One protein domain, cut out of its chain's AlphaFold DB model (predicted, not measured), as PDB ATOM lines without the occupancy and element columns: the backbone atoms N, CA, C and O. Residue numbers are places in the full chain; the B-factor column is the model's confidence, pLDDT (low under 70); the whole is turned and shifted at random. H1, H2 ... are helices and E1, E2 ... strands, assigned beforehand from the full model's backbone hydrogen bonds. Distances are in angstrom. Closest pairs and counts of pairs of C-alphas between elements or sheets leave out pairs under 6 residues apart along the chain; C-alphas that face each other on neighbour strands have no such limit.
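What this domain is: This is residues 9 to 97 of the 115 residues of the protein "Transposase" of Nostoc sphaeroides CCNUC1 (UniProt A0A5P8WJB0). One long helix, H4, runs through the middle of a loose, elongated model, with H1, H2 and H3 gathered round its first part and a small sheet of E1 and E2 beside its later part, E1 the nearer strand. The long loop of residues 15 to 27 and the turn between H2 and H3 reach to opposite ends, and residues 92 to 97 stick out free. The printed part has 89 residues, in the order E1 E2 H1 H2 H3 H4, with the two strands parallel; the class is mostly helix. The radius of gyration of the C-alphas is 15.2 A, and the spans are 46 by 29 by 22 A.

Where its parts are: E1 is residues 12 to 14, beginning at C-alpha 12 (93.787, -67.333, 46.273), and E2 is residues 28 to 31. H1 is residues 34 to 39. H2 is residues 41 to 52, 16.5 A long, and H3 is residues 58 to 67, 14.2 A. H4 is residues 73 to 95, 32.9 A from C-alpha 73 (103.075, -51.516, 57.736) to C-alpha 95 (90.332, -80.649, 49.197).

How they stand to each other: H4 is the hub. Its residues 73 to 81 touch H1, closest at the C-alphas of Ile 37 and Ala 77, 5.1 A, at a steep tilt of 40 degrees, opposite ways. Residues 43 to 44 of H2 touch it about perpendicular, 75 degrees, closest at the C-alphas of Ile 44 and Phe 78, 7.1 A. H3 and H4 only just touch, with 3 pairs of C-alphas within 8 A, only at the corner, closest at Leu 65 and Tyr 75, 5.8 A. The closest C-alphas of E1 and H4, Phe 12 and Thr 87, are 5.4 A apart. E1 and E2 are parallel neighbours, with N 14 and O 30 at 2.8 A, within hydrogen-bond range. In H1, H2, H3 and H4 every O i to N i+4 pair is within that range.

The domain as a whole: The C-alphas farthest apart, Gln 22 and Lys 55, are 46.6 A apart. The printed part has no cut; the link from E1 to E2 is long. Residue 9, residues 68 to 71 and residues 96 to 97 have pLDDT under 70.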
ATOM      1  N   ASP A   9      84.674 -66.913  43.108       65.75
ATOM      2  CA  ASP A   9      84.966 -65.498  43.396       65.75
ATOM      3  C   ASP A   9      85.996 -65.320  44.522       65.75
ATOM      4  O   ASP A   9      86.327 -64.199  44.912       65.75
ATOM      5  N   LEU A  10      86.508 -66.418  45.083       70.50
ATOM      6  CA  LEU A  10      87.473 -66.351  46.168       70.50
ATOM      7  C   LEU A  10      88.878 -66.108  45.622       70.50
ATOM      8  O   LEU A  10      89.339 -66.780  44.709       70.50
ATOM      9  N   ASN A  11      89.565 -65.137  46.218       74.50
ATOM     10  CA  ASN A  11      90.937 -64.803  45.862       74.50
ATOM     11  C   ASN A  11      91.902 -65.763  46.568       74.50
ATOM     12  O   ASN A  11      91.949 -65.772  47.803       74.50
ATOM     13  N   PHE A  12      92.670 -66.524  45.789       80.38
ATOM     14  CA  PHE A  12      93.787 -67.333  46.273       80.38
ATOM     15  C   PHE A  12      95.104 -66.636  45.960       80.38
ATOM     16  O   PHE A  12      95.234 -65.964  44.930       80.38
ATOM     17  N   PHE A  13      96.077 -66.822  46.846       84.38
ATOM     18  CA  PHE A  13      97.389 -66.201  46.736       84.38
ATOM     19  C   PHE A  13      98.482 -67.260  46.598       84.38
ATOM     20  O   PHE A  13      98.419 -68.307  47.242       84.38
ATOM     21  N   ARG A  14      99.478 -67.012  45.746       84.88
ATOM     22  CA  ARG A  14     100.620 -67.918  45.568       84.88
ATOM     23  C   ARG A  14     101.706 -67.614  46.594       84.88
ATOM     24  O   ARG A  14     101.897 -66.445  46.935       84.88
ATOM     25  N   PRO A  15     102.450 -68.638  47.044       82.81
ATOM     26  CA  PRO A  15     103.616 -68.417  47.883       82.81
ATOM     27  C   PRO A  15     104.699 -67.651  47.121       82.81
ATOM     28  O   PRO A  15     105.267 -66.725  47.678       82.81
ATOM     29  N   ASP A  16     104.945 -67.974  45.855       81.19
ATOM     30  CA  ASP A  16     105.968 -67.309  45.051       81.19
ATOM     31  C   ASP A  16     105.454 -67.001  43.637       81.19
ATOM     32  O   ASP A  16     104.491 -67.619  43.168       81.19
ATOM     33  N   LYS A  17     106.086 -66.036  42.961       77.88
ATOM     34  CA  LYS A  17     105.778 -65.657  41.572       77.88
ATOM     35  C   LYS A  17     106.207 -66.730  40.582       77.88
ATOM     36  O   LYS A  17     105.559 -66.888  39.552       77.88
ATOM     37  N   GLU A  18     107.257 -67.474  40.903       79.31
ATOM     38  CA  GLU A  18     107.798 -68.531  40.047       79.31
ATOM     39  C   GLU A  18     106.993 -69.834  40.153       79.31
ATOM     40  O   GLU A  18     107.143 -70.742  39.335       79.31
ATOM     41  N   THR A  19     106.090 -69.936  41.135       79.81
ATOM     42  CA  THR A  19     105.237 -71.115  41.292       79.81
ATOM     43  C   THR A  19     104.086 -71.076  40.285       79.81
ATOM     44  O   THR A  19     103.136 -70.297  40.419       79.81
ATOM     45  N   VAL A  20     104.157 -71.953  39.284       78.62
ATOM     46  CA  VAL A  20     103.118 -72.137  38.263       78.62
ATOM     47  C   VAL A  20     102.440 -73.485  38.463       78.62
ATOM     48  O   VAL A  20     103.103 -74.517  38.563       78.62
ATOM     49  N   TYR A  21     101.108 -73.488  38.488       80.44
ATOM     50  CA  TYR A  21     100.332 -74.715  38.637       80.44
ATOM     51  C   TYR A  21      99.586 -75.041  37.347       80.44
ATOM     52  O   TYR A  21      98.649 -74.342  36.986       80.44
ATOM     53  N   GLN A  22      99.916 -76.157  36.694       73.31
ATOM     54  CA  GLN A  22      99.389 -76.498  35.361       73.31
ATOM     55  C   GLN A  22      97.852 -76.473  35.222       73.31
ATOM     56  O   GLN A  22      97.352 -76.143  34.154       73.31
ATOM     57  N   HIS A  23      97.092 -76.788  36.278       78.38
ATOM     58  CA  HIS A  23      95.631 -76.966  36.193       78.38
ATOM     59  C   HIS A  23      94.817 -75.980  37.037       78.38
ATOM     60  O   HIS A  23      93.611 -75.845  36.845       78.38
ATOM     61  N   ILE A  24      95.460 -75.306  37.989       78.62
ATOM     62  CA  ILE A  24      94.793 -74.447  38.978       78.62
ATOM     63  C   ILE A  24      95.330 -73.015  38.955       78.62
ATOM     64  O   ILE A  24      94.961 -72.217  39.807       78.62
ATOM     65  N   ASP A  25      96.163 -72.662  37.971       76.94
ATOM     66  CA  ASP A  25      96.783 -71.337  37.862       76.94
ATOM     67  C   ASP A  25      95.755 -70.195  37.884       76.94
ATOM     68  O   ASP A  25      95.941 -69.197  38.579       76.94
ATOM     69  N   LEU A  26      94.625 -70.403  37.194       77.56
ATOM     70  CA  LEU A  26      93.497 -69.465  37.084       77.56
ATOM     71  C   LEU A  26      92.814 -69.160  38.427       77.56
ATOM     72  O   LEU A  26      92.076 -68.182  38.537       77.56
ATOM     73  N   LEU A  27      93.026 -70.005  39.436       76.19
ATOM     74  CA  LEU A  27      92.470 -69.834  40.775       76.19
ATOM     75  C   LEU A  27      93.233 -68.761  41.571       76.19
ATOM     76  O   LEU A  27      92.668 -68.105  42.448       76.19
ATOM     77  N   PHE A  28      94.517 -68.575  41.263       80.62
ATOM     78  CA  PHE A  28      95.412 -67.690  41.995       80.62
ATOM     79  C   PHE A  28      95.527 -66.330  41.311       80.62
ATOM     80  O   PHE A  28      95.892 -66.255  40.140       80.62
ATOM     81  N   LYS A  29      95.268 -65.249  42.056       77.12
ATOM     82  CA  LYS A  29      95.258 -63.881  41.508       77.12
ATOM     83  C   LYS A  29      96.536 -63.090  41.763       77.12
ATOM     84  O   LYS A  29      96.866 -62.226  40.962       77.12
ATOM     85  N   ASP A  30      97.211 -63.338  42.880       82.31
ATOM     86  CA  ASP A  30      98.364 -62.539  43.304       82.31
ATOM     87  C   ASP A  30      99.321 -63.370  44.174       82.31
ATOM     88  O   ASP A  30      99.039 -64.523  44.507       82.31
ATOM     89  N   THR A  31     100.454 -62.785  44.541       86.50
ATOM     90  CA  THR A  31     101.511 -63.390  45.359       86.50
ATOM     91  C   THR A  31     101.577 -62.781  46.752       86.50
ATOM     92  O   THR A  31     101.226 -61.621  46.952       86.50
ATOM     93  N   ILE A  32     102.012 -63.579  47.722       87.12
ATOM     94  CA  ILE A  32     102.148 -63.156  49.118       87.12
ATOM     95  C   ILE A  32     103.483 -62.439  49.300       87.12
ATOM     96  O   ILE A  32     104.528 -62.932  48.876       87.12
ATOM     97  N   ASN A  33     103.468 -61.288  49.972       88.12
ATOM     98  CA  ASN A  33     104.703 -60.583  50.298       88.12
ATOM     99  C   ASN A  33     105.304 -61.116  51.610       88.12
ATOM    100  O   ASN A  33     104.974 -60.657  52.706       88.12
ATOM    101  N   TRP A  34     106.216 -62.082  51.492       88.31
ATOM    102  CA  TRP A  34     106.899 -62.674  52.645       88.31
ATOM    103  C   TRP A  34     107.814 -61.703  53.386       88.31
ATOM    104  O   TRP A  34     107.985 -61.845  54.597       88.31
ATOM    105  N   ASP A  35     108.385 -60.712  52.704       90.19
ATOM    106  CA  ASP A  35     109.304 -59.757  53.326       90.19
ATOM    107  C   ASP A  35     108.581 -58.853  54.324       90.19
ATOM    108  O   ASP A  35     109.109 -58.581  55.403       90.19
ATOM    109  N   LEU A  36     107.337 -58.461  54.029       88.06
ATOM    110  CA  LEU A  36     106.495 -57.720  54.972       88.06
ATOM    111  C   LEU A  36     106.206 -58.529  56.240       88.06
ATOM    112  O   LEU A  36     106.297 -57.992  57.345       88.06
ATOM    113  N   ILE A  37     105.901 -59.822  56.086       89.56
ATOM    114  CA  ILE A  37     105.642 -60.720  57.218       89.56
ATOM    115  C   ILE A  37     106.913 -60.894  58.054       89.56
ATOM    116  O   ILE A  37     106.854 -60.763  59.274       89.56
ATOM    117  N   LYS A  38     108.062 -61.144  57.414       91.19
ATOM    118  CA  LYS A  38     109.354 -61.311  58.099       91.19
ATOM    119  C   LYS A  38     109.762 -60.046  58.851       91.19
ATOM    120  O   LYS A  38     110.155 -60.130  60.009       91.19
ATOM    121  N   THR A  39     109.623 -58.885  58.213       93.06
ATOM    122  CA  THR A  39     110.016 -57.588  58.786       93.06
ATOM    123  C   THR A  39     109.231 -57.271  60.060       93.06
ATOM    124  O   THR A  39     109.807 -56.790  61.028       93.06
ATOM    125  N   HIS A  40     107.929 -57.572  60.081       91.06
ATOM    126  CA  HIS A  40     107.035 -57.264  61.205       91.06
ATOM    127  C   HIS A  40     106.654 -58.492  62.044       91.06
ATOM    128  O   HIS A  40     105.680 -58.460  62.799       91.06
ATOM    129  N   TRP A  41     107.415 -59.584  61.941       90.44
ATOM    130  CA  TRP A  41     107.096 -60.844  62.614       90.44
ATOM    131  C   TRP A  41     107.014 -60.694  64.138       90.44
ATOM    132  O   TRP A  41     106.090 -61.202  64.776       90.44
ATOM    133  N   GLN A  42     107.954 -59.949  64.722       90.56
ATOM    134  CA  GLN A  42     107.994 -59.695  66.163       90.56
ATOM    135  C   GLN A  42     106.772 -58.895  66.634       90.56
ATOM    136  O   GLN A  42     106.152 -59.263  67.631       90.56
ATOM    137  N   ASP A  43     106.379 -57.863  65.884       89.06
ATOM    138  CA  ASP A  43     105.214 -57.031  66.198       89.06
ATOM    139  C   ASP A  43     103.917 -57.854  66.154       89.06
ATOM    140  O   ASP A  43     103.057 -57.743  67.033       89.06
ATOM    141  N   ILE A  44     103.787 -58.727  65.148       88.88
ATOM    142  CA  ILE A  44     102.654 -59.647  65.017       88.88
ATOM    143  C   ILE A  44     102.576 -60.565  66.240       88.88
ATOM    144  O   ILE A  44     101.515 -60.678  66.859       88.88
ATOM    145  N   LEU A  45     103.688 -61.201  66.616       90.50
ATOM    146  CA  LEU A  45     103.736 -62.093  67.774       90.50
ATOM    147  C   LEU A  45     103.412 -61.361  69.075       90.50
ATOM    148  O   LEU A  45     102.622 -61.857  69.876       90.50
ATOM    149  N   GLN A  46     103.963 -60.166  69.277       89.62
ATOM    150  CA  GLN A  46     103.691 -59.359  70.464       89.62
ATOM    151  C   GLN A  46     102.196 -59.054  70.606       89.62
ATOM    152  O   GLN A  46     101.628 -59.120  71.702       89.62
ATOM    153  N   VAL A  47     101.542 -58.744  69.492       87.25
ATOM    154  CA  VAL A  47     100.104 -58.510  69.438       87.25
ATOM    155  C   VAL A  47      99.319 -59.781  69.768       87.25
ATOM    156  O   VAL A  47      98.407 -59.726  70.594       87.25
ATOM    157  N   VAL A  48      99.683 -60.930  69.190       87.44
ATOM    158  CA  VAL A  48      99.037 -62.222  69.482       87.44
ATOM    159  C   VAL A  48      99.167 -62.578  70.964       87.44
ATOM    160  O   VAL A  48      98.168 -62.905  71.604       87.44
ATOM    161  N   LEU A  49     100.360 -62.424  71.540       89.44
ATOM    162  CA  LEU A  49     100.609 -62.650  72.965       89.44
ATOM    163  C   LEU A  49      99.805 -61.688  73.846       89.44
ATOM    164  O   LEU A  49      99.282 -62.087  74.884       89.44
ATOM    165  N   SER A  50      99.650 -60.432  73.426       87.69
ATOM    166  CA  SER A  50      98.838 -59.442  74.146       87.69
ATOM    167  C   SER A  50      97.348 -59.790  74.132       87.69
ATOM    168  O   SER A  50      96.662 -59.575  75.134       87.69
ATOM    169  N   ILE A  51      96.851 -60.346  73.022       86.75
ATOM    170  CA  ILE A  51      95.481 -60.866  72.921       86.75
ATOM    171  C   ILE A  51      95.322 -62.097  73.819       86.75
ATOM    172  O   ILE A  51      94.365 -62.168  74.585       86.75
ATOM    173  N   GLN A  52      96.267 -63.042  73.770       84.19
ATOM    174  CA  GLN A  52      96.230 -64.264  74.578       84.19
ATOM    175  C   GLN A  52      96.301 -63.968  76.081       84.19
ATOM    176  O   GLN A  52      95.614 -64.608  76.869       84.19
ATOM    177  N   ALA A  53      97.074 -62.954  76.473       89.06
ATOM    178  CA  ALA A  53      97.149 -62.461  77.844       89.06
ATOM    179  C   ALA A  53      95.906 -61.657  78.282       89.06
ATOM    180  O   ALA A  53      95.881 -61.145  79.398       89.06
ATOM    181  N   GLY A  54      94.905 -61.473  77.411       87.44
ATOM    182  CA  GLY A  54      93.683 -60.723  77.709       87.44
ATOM    183  C   GLY A  54      93.876 -59.208  77.838       87.44
ATOM    184  O   GLY A  54      92.944 -58.506  78.221       87.44
ATOM    185  N   LYS A  55      95.061 -58.678  77.503       82.25
ATOM    186  CA  LYS A  55      95.382 -57.245  77.622       82.25
ATOM    187  C   LYS A  55      94.678 -56.400  76.563       82.25
ATOM    188  O   LYS A  55      94.403 -55.225  76.794       82.25
ATOM    189  N   ILE A  56      94.424 -56.975  75.386       80.56
ATOM    190  CA  ILE A  56      93.807 -56.281  74.252       80.56
ATOM    191  C   ILE A  56      92.730 -57.169  73.628       80.56
ATOM    192  O   ILE A  56      92.977 -58.320  73.279       80.56
ATOM    193  N   SER A  57      91.537 -56.606  73.422       80.44
ATOM    194  CA  SER A  57      90.462 -57.270  72.681       80.44
ATOM    195  C   SER A  57      90.736 -57.238  71.170       80.44
ATOM    196  O   SER A  57      90.941 -56.166  70.593       80.44
ATOM    197  N   SER A  58      90.702 -58.402  70.512       75.31
ATOM    198  CA  SER A  58      90.924 -58.560  69.061       75.31
ATOM    199  C   SER A  58      90.107 -57.585  68.181       75.31
ATOM    200  O   SER A  58      90.707 -56.905  67.344       75.31
ATOM    201  N   PRO A  59      88.783 -57.394  68.371       75.56
ATOM    202  CA  PRO A  59      88.018 -56.432  67.572       75.56
ATOM    203  C   PRO A  59      88.435 -54.970  67.789       75.56
ATOM    204  O   PRO A  59      88.363 -54.173  66.854       75.56
ATOM    205  N   VAL A  60      88.882 -54.601  68.994       76.88
ATOM    206  CA  VAL A  60      89.345 -53.234  69.295       76.88
ATOM    207  C   VAL A  60      90.676 -52.958  68.605       76.88
ATOM    208  O   VAL A  60      90.848 -51.908  67.987       76.88
ATOM    209  N   LEU A  61      91.593 -53.921  68.654       80.56
ATOM    210  CA  LEU A  61      92.867 -53.845  67.957       80.56
ATOM    211  C   LEU A  61      92.673 -53.691  66.446       80.56
ATOM    212  O   LEU A  61      93.271 -52.801  65.849       80.56
ATOM    213  N   LEU A  62      91.828 -54.524  65.835       74.56
ATOM    214  CA  LEU A  62      91.583 -54.473  64.392       74.56
ATOM    215  C   LEU A  62      90.960 -53.142  63.968       74.56
ATOM    216  O   LEU A  62      91.382 -52.567  62.968       74.56
ATOM    217  N   ARG A  63      90.016 -52.605  64.755       77.50
ATOM    218  CA  ARG A  63      89.471 -51.256  64.532       77.50
ATOM    219  C   ARG A  63      90.560 -50.191  64.610       77.50
ATOM    220  O   ARG A  63      90.609 -49.312  63.760       77.50
ATOM    221  N   LYS A  64      91.457 -50.278  65.596       78.19
ATOM    222  CA  LYS A  64      92.560 -49.324  65.745       78.19
ATOM    223  C   LYS A  64      93.529 -49.415  64.562       78.19
ATOM    224  O   LYS A  64      93.814 -48.399  63.947       78.19
ATOM    225  N   LEU A  65      93.974 -50.615  64.196       75.69
ATOM    226  CA  LEU A  65      94.880 -50.827  63.064       75.69
ATOM    227  C   LEU A  65      94.271 -50.369  61.729       75.69
ATOM    228  O   LEU A  65      94.984 -49.782  60.926       75.69
ATOM    229  N   GLY A  66      92.966 -50.580  61.524       70.06
ATOM    230  CA  GLY A  66      92.251 -50.100  60.336       70.06
ATOM    231  C   GLY A  66      92.040 -48.581  60.308       70.06
ATOM    232  O   GLY A  66      92.125 -47.977  59.243       70.06
ATOM    233  N   ASN A  67      91.821 -47.947  61.467       72.94
ATOM    234  CA  ASN A  67      91.690 -46.488  61.571       72.94
ATOM    235  C   ASN A  67      93.022 -45.768  61.318       72.94
ATOM    236  O   ASN A  67      93.046 -44.688  60.732       72.94
ATOM    237  N   TYR A  68      94.139 -46.367  61.737       62.44
ATOM    238  CA  TYR A  68      95.485 -45.874  61.450       62.44
ATOM    239  C   TYR A  68      95.886 -46.201  60.005       62.44
ATOM    240  O   TYR A  68      96.857 -46.908  59.824       62.44
ATOM    241  N   SER A  69      95.156 -45.677  59.009       59.56
ATOM    242  CA  SER A  69      95.458 -45.625  57.561       59.56
ATOM    243  C   SER A  69      96.039 -46.894  56.890       59.56
ATOM    244  O   SER A  69      96.955 -47.552  57.367       59.56
ATOM    245  N   HIS A  70      95.651 -47.169  55.642       62.03
ATOM    246  CA  HIS A  70      96.231 -48.256  54.827       62.03
ATOM    247  C   HIS A  70      97.771 -48.213  54.659       62.03
ATOM    248  O   HIS A  70      98.357 -49.164  54.147       62.03
ATOM    249  N   LYS A  71      98.437 -47.131  55.090       64.12
ATOM    250  CA  LYS A  71      99.899 -46.971  55.125       64.12
ATOM    251  C   LYS A  71     100.589 -47.634  56.325       64.12
ATOM    252  O   LYS A  71     101.817 -47.665  56.358       64.12
ATOM    253  N   ASN A  72      99.851 -48.133  57.318       79.94
ATOM    254  CA  ASN A  72     100.469 -48.790  58.466       79.94
ATOM    255  C   ASN A  72     101.033 -50.162  58.069       79.94
ATOM    256  O   ASN A  72     100.287 -51.092  57.757       79.94
ATOM    257  N   ARG A  73     102.362 -50.291  58.119       83.94
ATOM    258  CA  ARG A  73     103.075 -51.516  57.736       83.94
ATOM    259  C   ARG A  73     102.706 -52.717  58.608       83.94
ATOM    260  O   ARG A  73     102.614 -53.823  58.089       83.94
ATOM    261  N   LEU A  74     102.389 -52.504  59.889       85.31
ATOM    262  CA  LEU A  74     101.918 -53.576  60.773       85.31
ATOM    263  C   LEU A  74     100.564 -54.122  60.307       85.31
ATOM    264  O   LEU A  74     100.354 -55.331  60.259       85.31
ATOM    265  N   TYR A  75      99.648 -53.231  59.922       84.81
ATOM    266  CA  TYR A  75      98.351 -53.629  59.382       84.81
ATOM    267  C   TYR A  75      98.502 -54.383  58.053       84.81
ATOM    268  O   TYR A  75      97.847 -55.405  57.860       84.81
ATOM    269  N   GLN A  76      99.410 -53.939  57.179       85.69
ATOM    270  CA  GLN A  76      99.741 -54.653  55.940       85.69
ATOM    271  C   GLN A  76     100.321 -56.044  56.224       85.69
ATOM    272  O   GLN A  76      99.886 -57.017  55.617       85.69
ATOM    273  N   ALA A  77     101.223 -56.176  57.197       88.94
ATOM    274  CA  ALA A  77     101.779 -57.471  57.583       88.94
ATOM    275  C   ALA A  77     100.697 -58.431  58.118       88.94
ATOM    276  O   ALA A  77     100.672 -59.607  57.752       88.94
ATOM    277  N   PHE A  78      99.736 -57.928  58.906       86.12
ATOM    278  CA  PHE A  78      98.559 -58.703  59.315       86.12
ATOM    279  C   PHE A  78      97.657 -59.094  58.138       86.12
ATOM    280  O   PHE A  78      97.102 -60.194  58.146       86.12
ATOM    281  N   GLN A  79      97.498 -58.228  57.133       85.75
ATOM    282  CA  GLN A  79      96.755 -58.569  55.919       85.75
ATOM    283  C   GLN A  79      97.444 -59.689  55.135       85.75
ATOM    284  O   GLN A  79      96.768 -60.646  54.762       85.75
ATOM    285  N   GLU A  80      98.760 -59.608  54.924       88.31
ATOM    286  CA  GLU A  80      99.531 -60.650  54.233       88.31
ATOM    287  C   GLU A  80      99.447 -61.988  54.976       88.31
ATOM    288  O   GLU A  80      99.127 -63.014  54.376       88.31
ATOM    289  N   LEU A  81      99.591 -61.978  56.305       88.00
ATOM    290  CA  LEU A  81      99.386 -63.175  57.124       88.00
ATOM    291  C   LEU A  81      97.954 -63.727  56.990       88.00
ATOM    292  O   LEU A  81      97.753 -64.935  56.854       88.00
ATOM    293  N   GLY A  82      96.949 -62.849  56.987       86.12
ATOM    294  CA  GLY A  82      95.553 -63.224  56.777       86.12
ATOM    295  C   GLY A  82      95.303 -63.856  55.403       86.12
ATOM    296  O   GLY A  82      94.526 -64.806  55.306       86.12
ATOM    297  N   ARG A  83      95.985 -63.384  54.350       86.81
ATOM    298  CA  ARG A  83      95.937 -63.969  52.998       86.81
ATOM    299  C   ARG A  83      96.512 -65.384  52.976       86.81
ATOM    300  O   ARG A  83      95.892 -66.253  52.359       86.81
ATOM    301  N   VAL A  84      97.619 -65.639  53.687       87.44
ATOM    302  CA  VAL A  84      98.202 -66.990  53.846       87.44
ATOM    303  C   VAL A  84      97.184 -67.927  54.491       87.44
ATOM    304  O   VAL A  84      96.786 -68.918  53.881       87.44
ATOM    305  N   VAL A  85      96.706 -67.583  55.694       85.69
ATOM    306  CA  VAL A  85      95.783 -68.433  56.467       85.69
ATOM    307  C   VAL A  85      94.490 -68.680  55.691       85.69
ATOM    308  O   VAL A  85      94.003 -69.807  55.648       85.69
ATOM    309  N   ARG A  86      93.950 -67.651  55.026       83.75
ATOM    310  CA  ARG A  86      92.749 -67.779  54.191       83.75
ATOM    311  C   ARG A  86      92.972 -68.713  53.006       83.75
ATOM    312  O   ARG A  86      92.085 -69.505  52.709       83.75
ATOM    313  N   THR A  87      94.111 -68.600  52.322       84.44
ATOM    314  CA  THR A  87      94.421 -69.439  51.157       84.44
ATOM    315  C   THR A  87      94.566 -70.896  51.576       84.44
ATOM    316  O   THR A  87      93.926 -71.748  50.972       84.44
ATOM    317  N   VAL A  88      95.324 -71.174  52.643       84.25
ATOM    318  CA  VAL A  88      95.485 -72.530  53.196       84.25
ATOM    319  C   VAL A  88      94.129 -73.107  53.590       84.25
ATOM    320  O   VAL A  88      93.740 -74.146  53.069       84.25
ATOM    321  N   PHE A  89      93.355 -72.378  54.399       81.88
ATOM    322  CA  PHE A  89      92.026 -72.814  54.826       81.88
ATOM    323  C   PHE A  89      91.091 -73.098  53.648       81.88
ATOM    324  O   PHE A  89      90.286 -74.024  53.688       81.88
ATOM    325  N   LEU A  90      91.156 -72.289  52.591       79.25
ATOM    326  CA  LEU A  90      90.278 -72.455  51.444       79.25
ATOM    327  C   LEU A  90      90.700 -73.622  50.545       79.25
ATOM    328  O   LEU A  90      89.834 -74.333  50.035       79.25
ATOM    329  N   LEU A  91      92.004 -73.829  50.365       79.31
ATOM    330  CA  LEU A  91      92.540 -75.002  49.675       79.31
ATOM    331  C   LEU A  91      92.179 -76.281  50.435       79.31
ATOM    332  O   LEU A  91      91.671 -77.220  49.827       79.31
ATOM    333  N   GLU A  92      92.341 -76.276  51.759       78.75
ATOM    334  CA  GLU A  92      91.890 -77.355  52.642       78.75
ATOM    335  C   GLU A  92      90.383 -77.573  52.506       78.75
ATOM    336  O   GLU A  92      89.956 -78.688  52.249       78.75
ATOM    337  N   TYR A  93      89.564 -76.520  52.560       76.31
ATOM    338  CA  TYR A  93      88.109 -76.628  52.419       76.31
ATOM    339  C   TYR A  93      87.669 -77.251  51.082       76.31
ATOM    340  O   TYR A  93      86.665 -77.965  51.028       76.31
ATOM    341  N   ILE A  94      88.385 -76.969  49.989       76.31
ATOM    342  CA  ILE A  94      88.098 -77.550  48.671       76.31
ATOM    343  C   ILE A  94      88.581 -79.003  48.602       76.31
ATOM    344  O   ILE A  94      87.856 -79.848  48.077       76.31
ATOM    345  N   SER A  95      89.760 -79.298  49.153       74.38
ATOM    346  CA  SER A  95      90.332 -80.649  49.197       74.38
ATOM    347  C   SER A  95      89.533 -81.592  50.107       74.38
ATOM    348  O   SER A  95      89.338 -82.763  49.790       74.38
ATOM    349  N   ASP A  96      89.025 -81.073  51.223       66.62
ATOM    350  CA  ASP A  96      88.362 -81.812  52.303       66.62
ATOM    351  C   ASP A  96      86.844 -81.984  52.086       66.62
ATOM    352  O   ASP A  96      86.113 -82.540  52.901       66.62
ATOM    353  N   ARG A  97      86.334 -81.611  50.904       57.50
ATOM    354  CA  ARG A  97      85.017 -82.074  50.428       57.50
ATOM    355  C   ARG A  97      84.952 -83.605  50.240       57.50
ATOM    356  O   ARG A  97      83.873 -84.092  49.905       57.50
TER     357      ARG A  97